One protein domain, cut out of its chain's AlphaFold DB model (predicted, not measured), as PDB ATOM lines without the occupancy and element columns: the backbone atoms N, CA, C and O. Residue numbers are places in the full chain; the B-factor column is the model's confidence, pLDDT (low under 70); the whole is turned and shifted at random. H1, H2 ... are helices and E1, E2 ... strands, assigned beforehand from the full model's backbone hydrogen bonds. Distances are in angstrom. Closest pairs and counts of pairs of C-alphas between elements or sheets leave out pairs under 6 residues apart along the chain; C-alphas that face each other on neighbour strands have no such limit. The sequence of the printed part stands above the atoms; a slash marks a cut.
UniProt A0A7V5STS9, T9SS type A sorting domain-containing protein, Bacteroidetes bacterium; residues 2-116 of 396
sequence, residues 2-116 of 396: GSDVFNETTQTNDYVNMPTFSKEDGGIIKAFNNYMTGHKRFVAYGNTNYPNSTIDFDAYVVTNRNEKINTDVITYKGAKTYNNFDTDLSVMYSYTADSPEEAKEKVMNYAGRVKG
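This is residues 2 to 116 of the 396 residues of the protein "T9SS type A sorting domain-containing protein" of Bacteroidetes bacterium (UniProt A0A7V5STS9). There is little regular structure: long loops wrap round a small parallel pair of strands, E1 and E2, with short H1 towards one end and H2 at the far end beyond a free arm, residues 89 to 96. The 115 printed residues run H1, E1, E2, H2, mixed in class, with 21 in named elements. The whole is loose, radius of gyration of the C-alphas 16.7 A, spanning 46 by 35 by 27 A.

H1, residues 2 to 5, begins at C-alpha (94.071, 137.083, 139.034). E1 is residues 29 to 31 and E2 residues 59 to 61. H2, residues 100 to 110, is 15.1 A long and ends at C-alpha (114.527, 159.930, 128.088).

E1 and E2 are parallel at 27 degrees; N 60 and O 29 are 2.8 A apart, within hydrogen-bond range. H1 and H2 are apart. Every O i to N i+4 pair of H2 is within range; H1 is too short for one, and its single O i to N i+3 pair is not within range.

The printed part has no cut, and its three links are long. Residues 20 to 21 and 111 to 116 have pLDDT under 70.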
ATOM      1  N   GLY A   2      92.685 137.524 138.970       89.00
ATOM      2  CA  GLY A   2      94.071 137.083 139.034       89.00
ATOM      3  C   GLY A   2      94.720 137.405 140.378       89.00
ATOM      4  O   GLY A   2      94.146 137.169 141.445       89.00
ATOM      5  N   SER A   3      95.930 137.933 140.309       89.00
ATOM      6  CA  SER A   3      96.767 138.323 141.435       89.00
ATOM      7  C   SER A   3      96.298 139.619 142.105       89.00
ATOM      8  O   SER A   3      96.584 139.801 143.284       89.00
ATOM      9  N   ASP A   4      95.486 140.450 141.437       84.25
ATOM     10  CA  ASP A   4      94.937 141.706 141.997       84.25
ATOM     11  C   ASP A   4      94.008 141.509 143.201       84.25
ATOM     12  O   ASP A   4      93.646 142.466 143.876       84.25
ATOM     13  N   VAL A   5      93.540 140.284 143.420       87.56
ATOM     14  CA  VAL A   5      92.665 139.907 144.541       87.56
ATOM     15  C   VAL A   5      93.295 138.801 145.381       87.56
ATOM     16  O   VAL A   5      92.620 138.178 146.196       87.56
ATOM     17  N   PHE A   6      94.569 138.482 145.158       89.12
ATOM     18  CA  PHE A   6      95.219 137.382 145.849       89.12
ATOM     19  C   PHE A   6      95.579 137.765 147.279       89.12
ATOM     20  O   PHE A   6      96.298 138.728 147.527       89.12
ATOM     21  N   ASN A   7      95.118 136.961 148.227       88.56
ATOM     22  CA  ASN A   7      95.509 137.072 149.617       88.56
ATOM     23  C   ASN A   7      96.727 136.172 149.874       88.56
ATOM     24  O   ASN A   7      96.616 134.946 149.896       88.56
ATOM     25  N   GLU A   8      97.891 136.784 150.099       86.25
ATOM     26  CA  GLU A   8      99.149 136.072 150.379       86.25
ATOM     27  C   GLU A   8      99.096 135.234 151.662       86.25
ATOM     28  O   GLU A   8      99.758 134.202 151.756       86.25
ATOM     29  N   THR A   9      98.292 135.633 152.646       88.50
ATOM     30  CA  THR A   9      98.172 134.908 153.916       88.50
ATOM     31  C   THR A   9      97.364 133.629 153.739       88.50
ATOM     32  O   THR A   9      97.744 132.576 154.246       88.50
ATOM     33  N   THR A  10      96.246 133.700 153.015       90.12
ATOM     34  CA  THR A  10      95.345 132.552 152.815       90.12
ATOM     35  C   THR A  10      95.632 131.782 151.529       90.12
ATOM     36  O   THR A  10      94.950 130.792 151.260       90.12
ATOM     37  N   GLN A  11      96.599 132.234 150.725       87.12
ATOM     38  CA  GLN A  11      96.994 131.646 149.439       87.12
ATOM     39  C   GLN A  11      95.804 131.424 148.489       87.12
ATOM     40  O   GLN A  11      95.752 130.460 147.726       87.12
ATOM     41  N   THR A  12      94.819 132.320 148.541       87.88
ATOM     42  CA  THR A  12      93.553 132.228 147.798       87.88
ATOM     43  C   THR A  12      93.093 133.610 147.352       87.88
ATOM     44  O   THR A  12      93.482 134.623 147.928       87.88
ATOM     45  N   ASN A  13      92.273 133.667 146.301       88.44
ATOM     46  CA  ASN A  13      91.721 134.930 145.814       88.44
ATOM     47  C   ASN A  13      90.551 135.386 146.708       88.44
ATOM     48  O   ASN A  13      89.578 134.654 146.877       88.44
ATOM     49  N   ASP A  14      90.641 136.598 147.257       89.31
ATOM     50  CA  ASP A  14      89.637 137.262 148.093       89.31
ATOM     51  C   ASP A  14      89.117 138.527 147.395       89.31
ATOM     52  O   ASP A  14      89.650 139.632 147.501       89.31
ATOM     53  N   TYR A  15      88.007 138.352 146.687       85.56
ATOM     54  CA  TYR A  15      87.349 139.408 145.923       85.56
ATOM     55  C   TYR A  15      86.663 140.480 146.779       85.56
ATOM     56  O   TYR A  15      86.246 141.510 146.241       85.56
ATOM     57  N   VAL A  16      86.501 140.242 148.081       86.06
ATOM     58  CA  VAL A  16      85.787 141.147 148.987       86.06
ATOM     59  C   VAL A  16      86.768 142.104 149.650       86.06
ATOM     60  O   VAL A  16      86.533 143.316 149.643       86.06
ATOM     61  N   ASN A  17      87.864 141.565 150.188       86.50
ATOM     62  CA  ASN A  17      88.779 142.312 151.049       86.50
ATOM     63  C   ASN A  17      90.088 142.716 150.364       86.50
ATOM     64  O   ASN A  17      90.699 143.683 150.806       86.50
ATOM     65  N   MET A  18      90.498 142.024 149.293       84.38
ATOM     66  CA  MET A  18      91.764 142.292 148.597       84.38
ATOM     67  C   MET A  18      91.688 143.021 147.237       84.38
ATOM     68  O   MET A  18      92.720 143.056 146.577       84.38
ATOM     69  N   PRO A  19      90.573 143.613 146.747       79.88
ATOM     70  CA  PRO A  19      90.628 144.325 145.469       79.88
ATOM     71  C   PRO A  19      91.511 145.580 145.573       79.88
ATOM     72  O   PRO A  19      91.184 146.508 146.311       79.88
ATOM     73  N   THR A  20      92.596 145.625 144.797       69.75
ATOM     74  CA  THR A  20      93.638 146.670 144.846       69.75
ATOM     75  C   THR A  20      93.281 147.995 144.159       69.75
ATOM     76  O   THR A  20      93.980 148.982 144.366       69.75
ATOM     77  N   PHE A  21      92.214 148.044 143.349       69.94
ATOM     78  CA  PHE A  21      91.892 149.218 142.522       69.94
ATOM     79  C   PHE A  21      90.435 149.703 142.667       69.94
ATOM     80  O   PHE A  21      90.111 150.415 143.614       69.94
ATOM     81  N   SER A  22      89.531 149.342 141.750       74.81
ATOM     82  CA  SER A  22      88.223 150.005 141.594       74.81
ATOM     83  C   SER A  22      87.004 149.134 141.927       74.81
ATOM     84  O   SER A  22      85.873 149.602 141.856       74.81
ATOM     85  N   LYS A  23      87.199 147.856 142.296       81.50
ATOM     86  CA  LYS A  23      86.129 146.831 142.400       81.50
ATOM     87  C   LYS A  23      85.297 146.662 141.119       81.50
ATOM     88  O   LYS A  23      84.267 145.984 141.160       81.50
ATOM     89  N   GLU A  24      85.732 147.231 140.000       83.69
ATOM     90  CA  GLU A  24      85.067 147.107 138.707       83.69
ATOM     91  C   GLU A  24      85.134 145.667 138.180       83.69
ATOM     92  O   GLU A  24      85.773 144.779 138.762       83.69
ATOM     93  N   ASP A  25      84.399 145.423 137.100       87.62
ATOM     94  CA  ASP A  25      84.536 144.193 136.330       87.62
ATOM     95  C   ASP A  25      85.954 144.084 135.753       87.62
ATOM     96  O   ASP A  25      86.616 145.085 135.483       87.62
ATOM     97  N   GLY A  26      86.440 142.852 135.598       80.94
ATOM     98  CA  GLY A  26      87.800 142.601 135.132       80.94
ATOM     99  C   GLY A  26      87.990 142.948 133.655       80.94
ATOM    100  O   GLY A  26      87.030 143.014 132.886       80.94
ATOM    101  N   GLY A  27      89.256 143.105 133.260       88.50
ATOM    102  CA  GLY A  27      89.701 143.152 131.868       88.50
ATOM    103  C   GLY A  27      90.642 141.988 131.548       88.50
ATOM    104  O   GLY A  27      91.187 141.360 132.455       88.50
ATOM    105  N   ILE A  28      90.833 141.699 130.258       93.06
ATOM    106  CA  ILE A  28      91.853 140.747 129.797       93.06
ATOM    107  C   ILE A  28      93.088 141.530 129.368       93.06
ATOM    108  O   ILE A  28      93.012 142.383 128.481       93.06
ATOM    109  N   ILE A  29      94.231 141.192 129.959       94.44
ATOM    110  CA  ILE A  29      95.540 141.621 129.477       94.44
ATOM    111  C   ILE A  29      96.051 140.565 128.497       94.44
ATOM    112  O   ILE A  29      96.159 139.387 128.841       94.44
ATOM    113  N   LYS A  30      96.389 140.989 127.280       95.94
ATOM    114  CA  LYS A  30      97.171 140.191 126.334       95.94
ATOM    115  C   LYS A  30      98.644 140.550 126.506       95.94
ATOM    116  O   LYS A  30      99.012 141.711 126.343       95.94
ATOM    117  N   ALA A  31      99.466 139.564 126.844       95.75
ATOM    118  CA  ALA A  31     100.888 139.745 127.102       95.75
ATOM    119  C   ALA A  31     101.716 139.122 125.972       95.75
ATOM    120  O   ALA A  31     101.533 137.954 125.632       95.75
ATOM    121  N   PHE A  32     102.635 139.892 125.400       93.88
ATOM    122  CA  PHE A  32     103.586 139.440 124.390       93.88
ATOM    123  C   PHE A  32     104.948 140.043 124.706       93.88
ATOM    124  O   PHE A  32     105.076 141.264 124.756       93.88
ATOM    125  N   ASN A  33     105.953 139.182 124.881       93.81
ATOM    126  CA  ASN A  33     107.323 139.597 125.178       93.81
ATOM    127  C   ASN A  33     107.397 140.573 126.369       93.81
ATOM    128  O   ASN A  33     108.031 141.610 126.275       93.81
ATOM    129  N   ASN A  34     106.687 140.299 127.467       92.44
ATOM    130  CA  ASN A  34     106.728 141.133 128.670       92.44
ATOM    131  C   ASN A  34     107.869 140.690 129.593       92.44
ATOM    132  O   ASN A  34     108.025 139.499 129.856       92.44
ATOM    133  N   TYR A  35     108.596 141.651 130.161       90.56
ATOM    134  CA  TYR A  35     109.572 141.418 131.225       90.56
ATOM    135  C   TYR A  35     108.991 141.862 132.571       90.56
ATOM    136  O   TYR A  35     108.474 142.972 132.689       90.56
ATOM    137  N   MET A  36     109.054 140.996 133.584       89.00
ATOM    138  CA  MET A  36     108.478 141.249 134.909       89.00
ATOM    139  C   MET A  36     109.486 140.907 136.006       89.00
ATOM    140  O   MET A  36     110.033 139.808 136.034       89.00
ATOM    141  N   THR A  37     109.669 141.808 136.971       88.56
ATOM    142  CA  THR A  37     110.539 141.617 138.147       88.56
ATOM    143  C   THR A  37     109.836 142.087 139.408       88.56
ATOM    144  O   THR A  37     109.011 142.991 139.339       88.56
ATOM    145  N   GLY A  38     110.157 141.493 140.560       84.19
ATOM    146  CA  GLY A  38     109.577 141.897 141.849       84.19
ATOM    147  C   GLY A  38     108.091 141.558 142.023       84.19
ATOM    148  O   GLY A  38     107.513 141.867 143.060       84.19
ATOM    149  N   HIS A  39     107.469 140.898 141.042       85.31
ATOM    150  CA  HIS A  39     106.108 140.397 141.167       85.31
ATOM    151  C   HIS A  39     106.074 139.250 142.181       85.31
ATOM    152  O   HIS A  39     106.930 138.367 142.176       85.31
ATOM    153  N   LYS A  40     105.061 139.250 143.047       82.44
ATOM    154  CA  LYS A  40     104.871 138.176 144.029       82.44
ATOM    155  C   LYS A  40     104.144 136.967 143.445       82.44
ATOM    156  O   LYS A  40     104.360 135.842 143.884       82.44
ATOM    157  N   ARG A  41     103.280 137.198 142.454       89.69
ATOM    158  CA  ARG A  41     102.508 136.173 141.748       89.69
ATOM    159  C   ARG A  41     102.176 136.658 140.340       89.69
ATOM    160  O   ARG A  41     101.933 137.843 140.143       89.69
ATOM    161  N   PHE A  42     102.189 135.732 139.386       93.62
ATOM    162  CA  PHE A  42     101.693 135.939 138.031       93.62
ATOM    163  C   PHE A  42     101.096 134.629 137.504       93.62
ATOM    164  O   PHE A  42     101.777 133.604 137.440       93.62
ATOM    165  N   VAL A  43      99.820 134.654 137.136       95.06
ATOM    166  CA  VAL A  43      99.064 133.508 136.630       95.06
ATOM    167  C   VAL A  43      98.737 133.745 135.162       95.06
ATOM    168  O   VAL A  43      97.786 134.449 134.827       95.06
ATOM    169  N   ALA A  44      99.518 133.132 134.277       96.50
ATOM    170  CA  ALA A  44      99.175 133.083 132.860       96.50
ATOM    171  C   ALA A  44      97.951 132.182 132.627       96.50
ATOM    172  O   ALA A  44      97.807 131.144 133.283       96.50
ATOM    173  N   TYR A  45      97.103 132.559 131.668       96.94
ATOM    174  CA  TYR A  45      95.958 131.755 131.247       96.94
ATOM    175  C   TYR A  45      96.385 130.316 130.926       96.94
ATOM    176  O   TYR A  45      97.310 130.093 130.144       96.94
ATOM    177  N   GLY A  46      95.717 129.339 131.539       96.12
ATOM    178  CA  GLY A  46      95.984 127.916 131.314       96.12
ATOM    179  C   GLY A  46      97.289 127.385 131.916       96.12
ATOM    180  O   GLY A  46      97.646 126.235 131.667       96.12
ATOM    181  N   ASN A  47      98.007 128.170 132.726       95.25
ATOM    182  CA  ASN A  47      99.190 127.679 133.426       95.25
ATOM    183  C   ASN A  47      98.801 126.618 134.469       95.25
ATOM    184  O   ASN A  47      98.122 126.915 135.453       95.25
ATOM    185  N   THR A  48      99.251 125.380 134.267       95.06
ATOM    186  CA  THR A  48      98.881 124.216 135.088       95.06
ATOM    187  C   THR A  48      99.447 124.246 136.505       95.06
ATOM    188  O   THR A  48      98.983 123.491 137.355       95.06
ATOM    189  N   ASN A  49     100.424 125.112 136.784       92.44
ATOM    190  CA  ASN A  49     100.979 125.276 138.129       92.44
ATOM    191  C   ASN A  49     100.033 126.041 139.067       92.44
ATOM    192  O   ASN A  49     100.293 126.110 140.267       92.44
ATOM    193  N   TYR A  50      98.944 126.606 138.538       90.50
ATOM    194  CA  TYR A  50      97.958 127.350 139.309       90.50
ATOM    195  C   TYR A  50      96.558 126.752 139.135       90.50
ATOM    196  O   TYR A  50      96.142 126.460 138.010       90.50
ATOM    197  N   PRO A  51      95.791 126.592 140.227       87.81
ATOM    198  CA  PRO A  51      94.415 126.132 140.138       87.81
ATOM    199  C   PRO A  51      93.553 127.169 139.412       87.81
ATOM    200  O   PRO A  51      93.728 128.370 139.605       87.81
ATOM    201  N   ASN A  52      92.589 126.695 138.618       90.38
ATOM    202  CA  ASN A  52      91.604 127.529 137.920       90.38
ATOM    203  C   ASN A  52      92.209 128.617 137.010       90.38
ATOM    204  O   ASN A  52      91.547 129.611 136.731       90.38
ATOM    205  N   SER A  53      93.426 128.428 136.492       93.50
ATOM    206  CA  SER A  53      94.120 129.407 135.638       93.50
ATOM    207  C   SER A  53      93.456 129.665 134.279       93.50
ATOM    208  O   SER A  53      93.872 130.559 133.553       93.50
ATOM    209  N   THR A  54      92.421 128.910 133.905       94.75
ATOM    210  CA  THR A  54      91.564 129.190 132.737       94.75
ATOM    211  C   THR A  54      90.299 129.979 133.084       94.75
ATOM    212  O   THR A  54      89.579 130.407 132.187       94.75
ATOM    213  N   ILE A  55      90.017 130.157 134.375       92.25
ATOM    214  CA  ILE A  55      88.848 130.863 134.911       92.25
ATOM    215  C   ILE A  55      89.285 132.198 135.517       92.25
ATOM    216  O   ILE A  55      88.610 133.208 135.340       92.25
ATOM    217  N   ASP A  56      90.412 132.199 136.228       91.88
ATOM    218  CA  ASP A  56      90.912 133.338 136.983       91.88
ATOM    219  C   ASP A  56      92.432 133.480 136.809       91.88
ATOM    220  O   ASP A  56      93.211 132.627 137.240       91.88
ATOM    221  N   PHE A  57      92.846 134.538 136.114       94.44
ATOM    222  CA  PHE A  57      94.206 134.709 135.606       94.44
ATOM    223  C   PHE A  57      94.562 136.192 135.438       94.44
ATOM    224  O   PHE A  57      93.676 137.049 135.354       94.44
ATOM    225  N   ASP A  58      95.863 136.474 135.365       93.75
ATOM    226  CA  ASP A  58      96.421 137.823 135.206       93.75
ATOM    227  C   ASP A  58      96.482 138.250 133.742       93.75
ATOM    228  O   ASP A  58      96.058 139.346 133.379       93.75
ATOM    229  N   ALA A  59      97.001 137.376 132.878       96.31
ATOM    230  CA  ALA A  59      97.143 137.675 131.462       96.31
ATOM    231  C   ALA A  59      97.061 136.426 130.585       96.31
ATOM    232  O   ALA A  59      97.411 135.317 130.995       96.31
ATOM    233  N   TYR A  60      96.652 136.629 129.339       97.31
ATOM    234  CA  TYR A  60      96.794 135.650 128.273       97.31
ATOM    235  C   TYR A  60      98.127 135.899 127.560       97.31
ATOM    236  O   TYR A  60      98.298 136.922 126.891       97.31
ATOM    237  N   VAL A  61      99.089 134.991 127.734       96.88
ATOM    238  CA  VAL A  61     100.436 135.129 127.163       96.88
ATOM    239  C   VAL A  61     100.456 134.515 125.767       96.88
ATOM    240  O   VAL A  61     100.166 133.331 125.612       96.88
ATOM    241  N   VAL A  62     100.811 135.311 124.761       96.44
ATOM    242  CA  VAL A  62     100.921 134.872 123.364       96.44
ATOM    243  C   VAL A  62     102.379 134.746 122.938       96.44
ATOM    244  O   VAL A  62     103.261 135.436 123.452       96.44
ATOM    245  N   THR A  63     102.633 133.885 121.954       93.56
ATOM    246  CA  THR A  63     103.976 133.718 121.362       93.56
ATOM    247  C   THR A  63     104.212 134.641 120.173       93.56
ATOM    248  O   THR A  63     105.354 134.864 119.777       93.56
ATOM    249  N   ASN A  64     103.140 135.201 119.609       92.75
ATOM    250  CA  ASN A  64     103.191 136.159 118.517       92.75
ATOM    251  C   ASN A  64     102.281 137.349 118.825       92.75
ATOM    252  O   ASN A  64     101.113 137.176 119.174       92.75
ATOM    253  N   ARG A  65     102.792 138.566 118.621       89.81
ATOM    254  CA  ARG A  65     102.038 139.812 118.808       89.81
ATOM    255  C   ARG A  65     100.681 139.805 118.100       89.81
ATOM    256  O   ARG A  65      99.704 140.294 118.654       89.81
ATOM    257  N   ASN A  66     100.603 139.252 116.892       91.44
ATOM    258  CA  ASN A  66      99.400 139.301 116.057       91.44
ATOM    259  C   ASN A  66      98.427 138.136 116.314       91.44
ATOM    260  O   ASN A  66      97.421 138.013 115.618       91.44
ATOM    261  N   GLU A  67      98.711 137.278 117.297       95.19
ATOM    262  CA  GLU A  67      97.825 136.186 117.697       95.19
ATOM    263  C   GLU A  67      96.508 136.737 118.257       95.19
ATOM    264  O   GLU A  67      96.508 137.638 119.093       95.19
ATOM    265  N   LYS A  68      95.369 136.214 117.803       95.56
ATOM    266  CA  LYS A  68      94.060 136.624 118.322       95.56
ATOM    267  C   LYS A  68      93.660 135.743 119.498       95.56
ATOM    268  O   LYS A  68      93.799 134.526 119.431       95.56
ATOM    269  N   ILE A  69      93.104 136.352 120.538       96.69
ATOM    270  CA  ILE A  69      92.498 135.637 121.662       96.69
ATOM    271  C   ILE A  69      91.090 135.196 121.251       96.69
ATOM    272  O   ILE A  69      90.311 136.002 120.733       96.69
ATOM    273  N   ASN A  70      90.773 133.918 121.477       95.44
ATOM    274  CA  ASN A  70      89.444 133.363 121.225       95.44
ATOM    275  C   ASN A  70      88.401 134.019 122.157       95.44
ATOM    276  O   ASN A  70      88.663 134.252 123.334       95.44
ATOM    277  N   THR A  71      87.202 134.276 121.637       94.62
ATOM    278  CA  THR A  71      86.065 134.847 122.368       94.62
ATOM    279  C   THR A  71      85.552 133.969 123.509       94.62
ATOM    280  O   THR A  71      84.832 134.471 124.363       94.62
ATOM    281  N   ASP A  72      85.922 132.688 123.554       95.19
ATOM    282  CA  ASP A  72      85.590 131.803 124.680       95.19
ATOM    283  C   ASP A  72      86.388 132.143 125.954       95.19
ATOM    284  O   ASP A  72      86.016 131.741 127.056       95.19
ATOM    285  N   VAL A  73      87.482 132.902 125.820       96.38
ATOM    286  CA  VAL A  73      88.249 133.418 126.956       96.38
ATOM    287  C   VAL A  73      87.556 134.671 127.485       96.38
ATOM    288  O   VAL A  73      87.551 135.721 126.836       96.38
ATOM    289  N   ILE A  74      86.991 134.555 128.685       95.44
ATOM    290  CA  ILE A  74      86.253 135.626 129.359       95.44
ATOM    291  C   ILE A  74      86.893 136.009 130.692       95.44
ATOM    292  O   ILE A  74      87.570 135.207 131.335       95.44
ATOM    293  N   THR A  75      86.659 137.246 131.124       92.88
ATOM    294  CA  THR A  75      87.037 137.712 132.461       92.88
ATOM    295  C   THR A  75      86.243 136.987 133.542       92.88
ATOM    296  O   THR A  75      85.047 136.733 133.379       92.88
ATOM    297  N   TYR A  76      86.886 136.720 134.683       91.25
ATOM    298  CA  TYR A  76      86.228 136.093 135.833       91.25
ATOM    299  C   TYR A  76      85.024 136.919 136.304       91.25
ATOM    300  O   TYR A  76      83.936 136.399 136.543       91.25
ATOM    301  N   LYS A  77      85.217 138.240 136.405       88.75
ATOM    302  CA  LYS A  77      84.177 139.194 136.792       88.75
ATOM    303  C   LYS A  77      83.766 140.029 135.580       88.75
ATOM    304  O   LYS A  77      84.614 140.672 134.963       88.75
ATOM    305  N   GLY A  78      82.476 140.017 135.252       89.75
ATOM    306  CA  GLY A  78      81.885 140.783 134.147       89.75
ATOM    307  C   GLY A  78      81.765 140.043 132.812       89.75
ATOM    308  O   GLY A  78      81.111 140.566 131.907       89.75
ATOM    309  N   ALA A  79      82.354 138.842 132.691       93.38
ATOM    310  CA  ALA A  79      82.282 137.975 131.511       93.38
ATOM    311  C   ALA A  79      82.609 138.701 130.188       93.38
ATOM    312  O   ALA A  79      81.918 138.549 129.179       93.38
ATOM    313  N   LYS A  80      83.640 139.552 130.205       94.38
ATOM    314  CA  LYS A  80      84.076 140.340 129.046       94.38
ATOM    315  C   LYS A  80      85.104 139.566 128.230       94.38
ATOM    316  O   LYS A  80      85.944 138.874 128.796       94.38
ATOM    317  N   THR A  81      85.050 139.717 126.912       95.31
ATOM    318  CA  THR A  81      86.010 139.130 125.970       95.31
ATOM    319  C   THR A  81      87.057 140.154 125.543       95.31
ATOM    320  O   THR A  81      86.837 141.366 125.620       95.31
ATOM    321  N   TYR A  82      88.203 139.673 125.063       95.56
ATOM    322  CA  TYR A  82      89.209 140.530 124.445       95.56
ATOM    323  C   TYR A  82      88.810 140.832 122.995       95.56
ATOM    324  O   TYR A  82      88.593 139.924 122.195       95.56
ATOM    325  N   ASN A  83      88.704 142.111 122.639       94.44
ATOM    326  CA  ASN A  83      88.206 142.536 121.326       94.44
ATOM    327  C   ASN A  83      89.266 142.487 120.204       94.44
ATOM    328  O   ASN A  83      88.937 142.790 119.061       94.44
ATOM    329  N   ASN A  84      90.514 142.102 120.508       95.06
ATOM    330  CA  ASN A  84      91.625 141.972 119.550       95.06
ATOM    331  C   ASN A  84      91.950 143.251 118.749       95.06
ATOM    332  O   ASN A  84      92.489 143.168 117.641       95.06
ATOM    333  N   PHE A  85      91.638 144.430 119.302       93.62
ATOM    334  CA  PHE A  85      91.881 145.723 118.651       93.62
ATOM    335  C   PHE A  85      93.359 145.944 118.283       93.62
ATOM    336  O   PHE A  85      93.665 146.562 117.271       93.62
ATOM    337  N   ASP A  86      94.278 145.386 119.073       91.25
ATOM    338  CA  ASP A  86      95.737 145.440 118.922       91.25
ATOM    339  C   ASP A  86      96.274 144.740 117.657       91.25
ATOM    340  O   ASP A  86      97.424 144.973 117.258       91.25
ATOM    341  N   THR A  87      95.441 143.901 117.033       91.12
ATOM    342  CA  THR A  87      95.725 143.176 115.782       91.12
ATOM    343  C   THR A  87      95.062 143.803 114.551       91.12
ATOM    344  O   THR A  87      95.310 143.356 113.430       91.12
ATOM    345  N   ASP A  88      94.217 144.822 114.737       90.19
ATOM    346  CA  ASP A  88      93.491 145.499 113.663       90.19
ATOM    347  C   ASP A  88      94.219 146.780 113.229       90.19
ATOM    348  O   ASP A  88      94.207 147.796 113.923       90.19
ATOM    349  N   LEU A  89      94.826 146.743 112.038       86.81
ATOM    350  CA  LEU A  89      95.567 147.872 111.460       86.81
ATOM    351  C   LEU A  89      94.682 149.079 111.097       86.81
ATOM    352  O   LEU A  89      95.217 150.143 110.796       86.81
ATOM    353  N   SER A  90      93.353 148.933 111.085       89.88
ATOM    354  CA  SER A  90      92.430 150.048 110.837       89.88
ATOM    355  C   SER A  90      92.126 150.866 112.094       89.88
ATOM    356  O   SER A  90      91.759 152.036 111.988       89.88
ATOM    357  N   VAL A  91      92.298 150.266 113.277       89.25
ATOM    358  CA  VAL A  91      92.015 150.893 114.577       89.25
ATOM    359  C   VAL A  91      93.307 151.237 115.317       89.25
ATOM    360  O   VAL A  91      93.358 152.247 116.020       89.25
ATOM    361  N   MET A  92      94.361 150.434 115.149       85.62
ATOM    362  CA  MET A  92      95.648 150.661 115.800       85.62
ATOM    363  C   MET A  92      96.670 151.315 114.887       85.62
ATOM    364  O   MET A  92      96.862 150.936 113.735       85.62
ATOM    365  N   TYR A  93      97.371 152.294 115.453       83.62
ATOM    366  CA  TYR A  93      98.472 152.966 114.786       83.62
ATOM    367  C   TYR A  93      99.640 151.998 114.553       83.62
ATOM    368  O   TYR A  93      99.902 151.096 115.350       83.62
ATOM    369  N   SER A  94     100.361 152.203 113.451       82.75
ATOM    370  CA  SER A  94     101.556 151.423 113.132       82.75
ATOM    371  C   SER A  94     102.734 151.887 113.985       82.75
ATOM    372  O   SER A  94     103.036 153.078 114.036       82.75
ATOM    373  N   TYR A  95     103.428 150.945 114.619       84.31
ATOM    374  CA  TYR A  95     104.646 151.205 115.379       84.31
ATOM    375  C   TYR A  95     105.551 149.969 115.390       84.31
ATOM    376  O   TYR A  95     105.092 148.847 115.172       84.31
ATOM    377  N   THR A  96     106.840 150.176 115.655       85.25
ATOM    378  CA  THR A  96     107.774 149.091 115.989       85.25
ATOM    379  C   THR A  96     107.941 149.092 117.499       85.25
ATOM    380  O   THR A  96     108.293 150.122 118.069       85.25
ATOM    381  N   ALA A  97     107.607 147.979 118.150       85.06
ATOM    382  CA  ALA A  97     107.793 147.839 119.587       85.06
ATOM    383  C   ALA A  97     109.272 147.579 119.888       85.06
ATOM    384  O   ALA A  97     109.872 146.710 119.258       85.06
ATOM    385  N   ASP A  98     109.821 148.303 120.858       90.31
ATOM    386  CA  ASP A  98     111.126 147.992 121.440       90.31
ATOM    387  C   ASP A  98     111.059 146.690 122.251       90.31
ATOM    388  O   ASP A  98     109.978 146.292 122.712       90.31
ATOM    389  N   SER A  99     112.205 146.035 122.462       92.25
ATOM    390  CA  SER A  99     112.273 144.960 123.459       92.25
ATOM    391  C   SER A  99     112.014 145.514 124.871       92.25
ATOM    392  O   SER A  99     112.175 146.715 125.105       92.25
ATOM    393  N   PRO A 100     111.623 144.685 125.854       92.12
ATOM    394  CA  PRO A 100     111.452 145.147 127.231       92.12
ATOM    395  C   PRO A 100     112.709 145.775 127.834       92.12
ATOM    396  O   PRO A 100     112.611 146.753 128.578       92.12
ATOM    397  N   GLU A 101     113.879 145.228 127.516       89.50
ATOM    398  CA  GLU A 101     115.174 145.725 127.974       89.50
ATOM    399  C   GLU A 101     115.463 147.107 127.372       89.50
ATOM    400  O   GLU A 101     115.736 148.055 128.111       89.50
ATOM    401  N   GLU A 102     115.297 147.251 126.055       90.50
ATOM    402  CA  GLU A 102     115.471 148.523 125.345       90.50
ATOM    403  C   GLU A 102     114.454 149.568 125.808       90.50
ATOM    404  O   GLU A 102     114.802 150.729 126.030       90.50
ATOM    405  N   ALA A 103     113.194 149.169 125.993       89.12
ATOM    406  CA  ALA A 103     112.137 150.045 126.477       89.12
ATOM    407  C   ALA A 103     112.479 150.593 127.869       89.12
ATOM    408  O   ALA A 103     112.332 151.794 128.106       89.12
ATOM    409  N   LYS A 104     112.988 149.749 128.776       84.69
ATOM    410  CA  LYS A 104     113.448 150.177 130.104       84.69
ATOM    411  C   LYS A 104     114.576 151.201 129.994       84.69
ATOM    412  O   LYS A 104     114.487 152.257 130.618       84.69
ATOM    413  N   GLU A 105     115.613 150.916 129.211       85.81
ATOM    414  CA  GLU A 105     116.755 151.823 129.048       85.81
ATOM    415  C   GLU A 105     116.341 153.159 128.432       85.81
ATOM    416  O   GLU A 105     116.692 154.218 128.954       85.81
ATOM    417  N   LYS A 106     115.528 153.137 127.371       83.88
ATOM    418  CA  LYS A 106     115.013 154.353 126.733       83.88
ATOM    419  C   LYS A 106     114.151 155.165 127.687       83.88
ATOM    420  O   LYS A 106     114.335 156.377 127.771       83.88
ATOM    421  N   VAL A 107     113.243 154.536 128.434       83.75
ATOM    422  CA  VAL A 107     112.440 155.251 129.434       83.75
ATOM    423  C   VAL A 107     113.345 155.853 130.505       83.75
ATOM    424  O   VAL A 107     113.184 157.023 130.822       83.75
ATOM    425  N   MET A 108     114.344 155.130 131.016       74.81
ATOM    426  CA  MET A 108     115.286 155.683 131.998       74.81
ATOM    427  C   MET A 108     116.092 156.867 131.442       74.81
ATOM    428  O   MET A 108     116.275 157.867 132.137       74.81
ATOM    429  N   ASN A 109     116.539 156.779 130.191       74.56
ATOM    430  CA  ASN A 109     117.378 157.794 129.557       74.56
ATOM    431  C   ASN A 109     116.591 159.041 129.124       74.56
ATOM    432  O   ASN A 109     117.114 160.156 129.194       74.56
ATOM    433  N   TYR A 110     115.347 158.866 128.675       72.38
ATOM    434  CA  TYR A 110     114.527 159.930 128.088       72.38
ATOM    435  C   TYR A 110     113.345 160.366 128.964       72.38
ATOM    436  O   TYR A 110     112.602 161.265 128.565       72.38
ATOM    437  N   ALA A 111     113.150 159.781 130.151       69.31
ATOM    438  CA  ALA A 111     112.116 160.228 131.078       69.31
ATOM    439  C   ALA A 111     112.364 161.663 131.567       69.31
ATOM    440  O   ALA A 111     113.474 162.072 131.918       69.31
ATOM    441  N   GLY A 112     111.268 162.414 131.668       64.38
ATOM    442  CA  GLY A 112     111.268 163.779 132.177       64.38
ATOM    443  C   GLY A 112     111.734 164.817 131.154       64.38
ATOM    444  O   GLY A 112     111.777 164.594 129.948       64.38
ATOM    445  N   ARG A 113     112.035 166.021 131.645       61.06
ATOM    446  CA  ARG A 113     112.593 167.101 130.816       61.06
ATOM    447  C   ARG A 113     114.064 166.797 130.501       61.06
ATOM    448  O   ARG A 113     114.717 166.101 131.275       61.06
ATOM    449  N   VAL A 114     114.598 167.365 129.413       54.34
ATOM    450  CA  VAL A 114     116.005 167.222 128.969       54.34
ATOM    451  C   VAL A 114     116.984 167.203 130.159       54.34
ATOM    452  O   VAL A 114     116.942 168.101 130.999       54.34
ATOM    453  N   LYS A 115     117.861 166.184 130.230       57.06
ATOM    454  CA  LYS A 115     118.804 165.918 131.347       57.06
ATOM    455  C   LYS A 115     118.138 165.608 132.709       57.06
ATOM    456  O   LYS A 115     118.669 165.944 133.771       57.06
ATOM    457  N   GLY A 116     116.968 164.968 132.695       57.38
ATOM    458  CA  GLY A 116     116.251 164.530 133.899       57.38
ATOM    459  C   GLY A 116     115.607 165.666 134.702       57.38
ATOM    460  O   GLY A 116     115.426 165.524 135.910       57.38
TER     461      GLY A 116